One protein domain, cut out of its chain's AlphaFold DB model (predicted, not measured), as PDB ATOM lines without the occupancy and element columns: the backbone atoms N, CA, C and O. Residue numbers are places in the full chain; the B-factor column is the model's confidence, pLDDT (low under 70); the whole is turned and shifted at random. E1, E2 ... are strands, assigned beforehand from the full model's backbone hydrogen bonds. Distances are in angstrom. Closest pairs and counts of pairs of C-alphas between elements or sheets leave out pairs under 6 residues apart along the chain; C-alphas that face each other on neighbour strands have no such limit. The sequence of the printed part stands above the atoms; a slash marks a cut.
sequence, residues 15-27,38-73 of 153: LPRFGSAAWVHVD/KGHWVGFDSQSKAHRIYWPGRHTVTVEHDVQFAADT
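AT A GLANCE: This is residues 15 to 27 and 38 to 73 of the 153 residues of an uncharacterized protein of Postia placenta MAD-698-R-SB12 (UniProt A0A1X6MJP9). One small antiparallel sheet, in the order E4, E3, E2, E1, E5 and strongly twisted, folds back on itself at E2, its leaf E4 and E3 facing its leaf E1 and E5. The printed part has 49 residues, with five named strands, E1 to E5 along the chain, and no named helix: all strand. It is compact, with a radius of gyration of the C-alphas of 10.1 A and spans of 29 by 25 by 22 A.

HOW THE PARTS SIT: E2, residues 38 to 45, bends by 69 degrees at residue 42, the hinge of this folded sheet. With E3, residues 50 to 55, it forms a hairpin, N 42 and O 52 2.9 A apart. E3 and E4, residues 60 to 64, form another, N 53 and O 62 2.8 A apart; E2, E3 and E4 are a meander, each the antiparallel neighbour of the one before. E1, residues 21 to 25, neighbours E2 through N 39 and O 22, 2.8 A, and E5, residues 67 to 69, through N 68 and O 23, 2.8 A.

IN THESE COORDINATES: E2 is 18.8 A long, E3 15.5 A, E1 13.2 A, E4 12.3 A and E5 6.7 A. C-alpha 21 is at (243.859, 223.612, 207.477), C-alpha 69 at (249.760, 222.284, 205.043).

THE WHOLE: Residues 28 to 37 are not printed, a gap of 13.9 A between C-alphas 27 and 38. Residues 72 to 73 have pLDDT under 70.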
ATOM      1  N   LEU A  15     255.439 220.584 213.972       91.81
ATOM      2  CA  LEU A  15     254.057 220.112 213.938       91.81
ATOM      3  C   LEU A  15     253.085 221.257 213.628       91.81
ATOM      4  O   LEU A  15     253.202 222.337 214.213       91.81
ATOM      5  N   PRO A  16     252.074 221.019 212.773       94.19
ATOM      6  CA  PRO A  16     250.998 221.977 212.574       94.19
ATOM      7  C   PRO A  16     250.285 222.297 213.891       94.19
ATOM      8  O   PRO A  16     250.202 221.473 214.803       94.19
ATOM      9  N   ARG A  17     249.693 223.489 213.984       94.81
ATOM     10  CA  ARG A  17     248.783 223.802 215.087       94.81
ATOM     11  C   ARG A  17     247.522 222.937 214.985       94.81
ATOM     12  O   ARG A  17     247.006 222.678 213.898       94.81
ATOM     13  N   PHE A  18     246.977 222.537 216.133       96.25
ATOM     14  CA  PHE A  18     245.660 221.903 216.193       96.25
ATOM     15  C   PHE A  18     244.604 222.760 215.481       96.25
ATOM     16  O   PHE A  18     244.475 223.955 215.750       96.25
ATOM     17  N   GLY A  19     243.837 222.138 214.592       96.00
ATOM     18  CA  GLY A  19     242.812 222.797 213.796       96.00
ATOM     19  C   GLY A  19     243.337 223.530 212.559       96.00
ATOM     20  O   GLY A  19     242.526 224.103 211.836       96.00
ATOM     21  N   SER A  20     244.644 223.516 212.271       95.81
ATOM     22  CA  SER A  20     245.163 224.083 211.022       95.81
ATOM     23  C   SER A  20     244.562 223.384 209.805       95.81
ATOM     24  O   SER A  20     244.284 222.182 209.826       95.81
ATOM     25  N   ALA A  21     244.357 224.151 208.732       96.31
ATOM     26  CA  ALA A  21     243.859 223.612 207.477       96.31
ATOM     27  C   ALA A  21     244.865 222.610 206.896       96.31
ATOM     28  O   ALA A  21     246.048 222.915 206.745       96.31
ATOM     29  N   ALA A  22     244.357 221.436 206.549       96.62
ATOM     30  CA  ALA A  22     245.109 220.349 205.952       96.62
ATOM     31  C   ALA A  22     244.463 219.982 204.615       96.62
ATOM     32  O   ALA A  22     243.241 219.848 204.534       96.62
ATOM     33  N   TRP A  23     245.268 219.827 203.571       97.19
ATOM     34  CA  TRP A  23     244.812 219.431 202.243       97.19
ATOM     35  C   TRP A  23     245.291 218.019 201.975       97.19
ATOM     36  O   TRP A  23     246.485 217.797 201.798       97.19
ATOM     37  N   VAL A  24     244.366 217.067 201.988       96.69
ATOM     38  CA  VAL A  24     244.690 215.660 201.744       96.69
ATOM     39  C   VAL A  24     244.526 215.382 200.266       96.69
ATOM     40  O   VAL A  24     243.515 215.788 199.682       96.69
ATOM     41  N   HIS A  25     245.506 214.719 199.664       95.44
ATOM     42  CA  HIS A  25     245.389 214.276 198.285       95.44
ATOM     43  C   HIS A  25     244.300 213.204 198.163       95.44
ATOM     44  O   HIS A  25     244.198 212.307 198.995       95.44
ATOM     45  N   VAL A  26     243.465 213.322 197.135       90.94
ATOM     46  CA  VAL A  26     242.440 212.330 196.811       90.94
ATOM     47  C   VAL A  26     242.623 211.948 195.357       90.94
ATOM     48  O   VAL A  26     242.681 212.832 194.496       90.94
ATOM     49  N   ASP A  27     242.695 210.646 195.095       89.62
ATOM     50  CA  ASP A  27     242.706 210.113 193.740       89.62
ATOM     51  C   ASP A  27     241.367 210.444 193.064       89.62
ATOM     52  O   ASP A  27     240.321 209.936 193.480       89.62
ATOM     53  N   LYS A  38     239.851 219.477 201.709       96.19
ATOM     54  CA  LYS A  38     240.186 220.267 202.898       96.19
ATOM     55  C   LYS A  38     239.656 219.597 204.169       96.19
ATOM     56  O   LYS A  38     238.451 219.383 204.306       96.19
ATOM     57  N   GLY A  39     240.547 219.352 205.119       96.81
ATOM     58  CA  GLY A  39     240.253 218.925 206.483       96.81
ATOM     59  C   GLY A  39     240.945 219.811 207.520       96.81
ATOM     60  O   GLY A  39     241.572 220.821 207.187       96.81
ATOM     61  N   HIS A  40     240.821 219.430 208.789       97.62
ATOM     62  CA  HIS A  40     241.498 220.089 209.907       97.62
ATOM     63  C   HIS A  40     242.455 219.113 210.580       97.62
ATOM     64  O   HIS A  40     242.075 217.985 210.895       97.62
ATOM     65  N   TRP A  41     243.689 219.542 210.816       98.06
ATOM     66  CA  TRP A  41     244.681 218.713 211.485       98.06
ATOM     67  C   TRP A  41     244.355 218.544 212.971       98.06
ATOM     68  O   TRP A  41     244.088 219.518 213.673       98.06
ATOM     69  N   VAL A  42     244.387 217.305 213.454       98.06
ATOM     70  CA  VAL A  42     244.076 216.949 214.847       98.06
ATOM     71  C   VAL A  42     245.331 216.509 215.593       98.06
ATOM     72  O   VAL A  42     245.466 216.768 216.785       98.06
ATOM     73  N   GLY A  43     246.243 215.819 214.912       97.38
ATOM     74  CA  GLY A  43     247.421 215.259 215.554       97.38
ATOM     75  C   GLY A  43     248.247 214.383 214.627       97.38
ATOM     76  O   GLY A  43     247.882 214.138 213.476       97.38
ATOM     77  N   PHE A  44     249.360 213.890 215.152       96.31
ATOM     78  CA  PHE A  44     250.187 212.881 214.505       96.31
ATOM     79  C   PHE A  44     249.884 211.506 215.105       96.31
ATOM     80  O   PHE A  44     249.734 211.374 216.321       96.31
ATOM     81  N   ASP A  45     249.775 210.486 214.262       96.62
ATOM     82  CA  ASP A  45     249.588 209.104 214.678       96.62
ATOM     83  C   ASP A  45     250.926 208.359 214.639       96.62
ATOM     84  O   ASP A  45     251.475 208.083 213.574       96.62
ATOM     85  N   SER A  46     251.464 208.033 215.815       93.38
ATOM     86  CA  SER A  46     252.788 207.414 215.932       93.38
ATOM     87  C   SER A  46     252.845 205.975 215.414       93.38
ATOM     88  O   SER A  46     253.914 205.534 214.996       93.38
ATOM     89  N   GLN A  47     251.721 205.248 215.424       96.00
ATOM     90  CA  GLN A  47     251.657 203.860 214.958       96.00
ATOM     91  C   GLN A  47     251.778 203.776 213.434       96.00
ATOM     92  O   GLN A  47     252.607 203.028 212.922       96.00
ATOM     93  N   SER A  48     250.984 204.571 212.715       96.56
ATOM     94  CA  SER A  48     251.004 204.634 211.246       96.56
ATOM     95  C   SER A  48     252.061 205.582 210.681       96.56
ATOM     96  O   SER A  48     252.376 205.495 209.498       96.56
ATOM     97  N   LYS A  49     252.631 206.471 211.505       95.94
ATOM     98  CA  LYS A  49     253.502 207.578 211.076       95.94
ATOM     99  C   LYS A  49     252.800 208.520 210.089       95.94
ATOM    100  O   LYS A  49     253.380 208.909 209.077       95.94
ATOM    101  N   ALA A  50     251.551 208.866 210.382       97.38
ATOM    102  CA  ALA A  50     250.699 209.660 209.501       97.38
ATOM    103  C   ALA A  50     249.919 210.741 210.269       97.38
ATOM    104  O   ALA A  50     250.030 210.870 211.491       97.38
ATOM    105  N   HIS A  51     249.124 211.546 209.564       97.62
ATOM    106  CA  HIS A  51     248.385 212.662 210.154       97.62
ATOM    107  C   HIS A  51     246.930 212.286 210.438       97.62
ATOM    108  O   HIS A  51     246.253 211.691 209.609       97.62
ATOM    109  N   ARG A  52     246.411 212.688 211.601       98.25
ATOM    110  CA  ARG A  52     244.984 212.592 211.930       98.25
ATOM    111  C   ARG A  52     244.259 213.826 211.420       98.25
ATOM    112  O   ARG A  52     244.550 214.938 211.868       98.25
ATOM    113  N   ILE A  53     243.304 213.621 210.522       98.44
ATOM    114  CA  ILE A  53     242.552 214.681 209.854       98.44
ATOM    115  C   ILE A  53     241.079 214.571 210.224       98.44
ATOM    116  O   ILE A  53     240.450 213.534 210.012       98.44
ATOM    117  N   TYR A  54     240.525 215.651 210.770       98.44
ATOM    118  CA  TYR A  54     239.093 215.804 210.979       98.44
ATOM    119  C   TYR A  54     238.416 216.333 209.718       98.44
ATOM    120  O   TYR A  54     238.810 217.354 209.144       98.44
ATOM    121  N   TRP A  55     237.339 215.660 209.337       97.88
ATOM    122  CA  TRP A  55     236.562 215.955 208.148       97.88
ATOM    123  C   TRP A  55     235.209 216.550 208.531       97.88
ATOM    124  O   TRP A  55     234.318 215.803 208.938       97.88
ATOM    125  N   PRO A  56     235.008 217.872 208.374       95.88
ATOM    126  CA  PRO A  56     233.805 218.534 208.870       95.88
ATOM    127  C   PRO A  56     232.526 218.048 208.183       95.88
ATOM    128  O   PRO A  56     231.494 217.993 208.833       95.88
ATOM    129  N   GLY A  57     232.591 217.651 206.906       95.88
ATOM    130  CA  GLY A  57     231.416 217.170 206.170       95.88
ATOM    131  C   GLY A  57     230.928 215.779 206.584       95.88
ATOM    132  O   GLY A  57     229.745 215.491 206.452       95.88
ATOM    133  N   ARG A  58     231.817 214.916 207.096       95.62
ATOM    134  CA  ARG A  58     231.474 213.548 207.535       95.62
ATOM    135  C   ARG A  58     231.570 213.342 209.047       95.62
ATOM    136  O   ARG A  58     231.245 212.265 209.526       95.62
ATOM    137  N   HIS A  59     232.014 214.354 209.790       97.69
ATOM    138  CA  HIS A  59     232.217 214.312 211.240       97.69
ATOM    139  C   HIS A  59     233.092 213.147 211.722       97.69
ATOM    140  O   HIS A  59     232.901 212.623 212.818       97.69
ATOM    141  N   THR A  60     234.079 212.747 210.922       98.12
ATOM    142  CA  THR A  60     235.011 211.672 211.276       98.12
ATOM    143  C   THR A  60     236.449 212.157 211.281       98.12
ATOM    144  O   THR A  60     236.807 213.129 210.610       98.12
ATOM    145  N   VAL A  61     237.279 211.454 212.048       98.25
ATOM    146  CA  VAL A  61     238.733 211.592 212.014       98.25
ATOM    147  C   VAL A  61     239.305 210.370 211.310       98.25
ATOM    148  O   VAL A  61     238.999 209.245 211.703       98.25
ATOM    149  N   THR A  62     240.125 210.585 210.287       98.31
ATOM    150  CA  THR A  62     240.874 209.520 209.606       98.31
ATOM    151  C   THR A  62     242.370 209.776 209.688       98.31
ATOM    152  O   THR A  62     242.806 210.861 210.075       98.31
ATOM    153  N   VAL A  63     243.150 208.742 209.390       98.19
ATOM    154  CA  VAL A  63     244.611 208.766 209.378       98.19
ATOM    155  C   VAL A  63     245.057 208.819 207.918       98.19
ATOM    156  O   VAL A  63     244.715 207.922 207.158       98.19
ATOM    157  N   GLU A  64     245.779 209.868 207.532       97.94
ATOM    158  CA  GLU A  64     246.121 210.190 206.143       97.94
ATOM    159  C   GLU A  64     247.629 210.444 205.998       97.94
ATOM    160  O   GLU A  64     248.235 211.136 206.824       97.94
ATOM    161  N   HIS A  65     248.234 209.891 204.945       96.81
ATOM    162  CA  HIS A  65     249.674 210.004 204.679       96.81
ATOM    163  C   HIS A  65     250.040 211.187 203.779       96.81
ATOM    164  O   HIS A  65     251.060 211.829 204.010       96.81
ATOM    165  N   ASP A  66     249.226 211.473 202.763       96.06
ATOM    166  CA  ASP A  66     249.504 212.527 201.787       96.06
ATOM    167  C   ASP A  66     248.734 213.796 202.154       96.06
ATOM    168  O   ASP A  66     247.578 213.995 201.769       96.06
ATOM    169  N   VAL A  67     249.368 214.620 202.990       96.38
ATOM    170  CA  VAL A  67     248.776 215.837 203.539       96.38
ATOM    171  C   VAL A  67     249.702 217.019 203.310       96.38
ATOM    172  O   VAL A  67     250.870 217.000 203.692       96.38
ATOM    173  N   GLN A  68     249.148 218.088 202.747       95.62
ATOM    174  CA  GLN A  68     249.827 219.365 202.583       95.62
ATOM    175  C   GLN A  68     249.240 220.408 203.534       95.62
ATOM    176  O   GLN A  68     248.021 220.565 203.650       95.62
ATOM    177  N   PHE A  69     250.121 221.153 204.195       94.12
ATOM    178  CA  PHE A  69     249.760 222.284 205.043       94.12
ATOM    179  C   PHE A  69     250.090 223.576 204.304       94.12
ATOM    180  O   PHE A  69     251.136 223.686 203.665       94.12
ATOM    181  N   ALA A  70     249.193 224.558 204.377       86.69
ATOM    182  CA  ALA A  70     249.535 225.893 203.914       86.69
ATOM    183  C   ALA A  70     250.633 226.460 204.823       86.69
ATOM    184  O   ALA A  70     250.597 226.243 206.033       86.69
ATOM    185  N   ALA A  71     251.588 227.191 204.248       79.62
ATOM    186  CA  ALA A  71     252.527 227.955 205.054       79.62
ATOM    187  C   ALA A  71     251.739 228.924 205.943       79.62
ATOM    188  O   ALA A  71     250.804 229.574 205.459       79.62
ATOM    189  N   ASP A  72     252.120 229.018 207.218       64.62
ATOM    190  CA  ASP A  72     251.558 229.974 208.168       64.62
ATOM    191  C   ASP A  72     251.888 231.397 207.693       64.62
ATOM    192  O   ASP A  72     252.849 232.035 208.116       64.62
ATOM    193  N   THR A  73     251.086 231.915 206.765       56.09
ATOM    194  CA  THR A  73     251.026 233.347 206.512       56.09
ATOM    195  C   THR A  73     250.366 233.918 207.750       56.09
ATOM    196  O   THR A  73     249.193 233.634 208.003       56.09
TER     197      THR A  73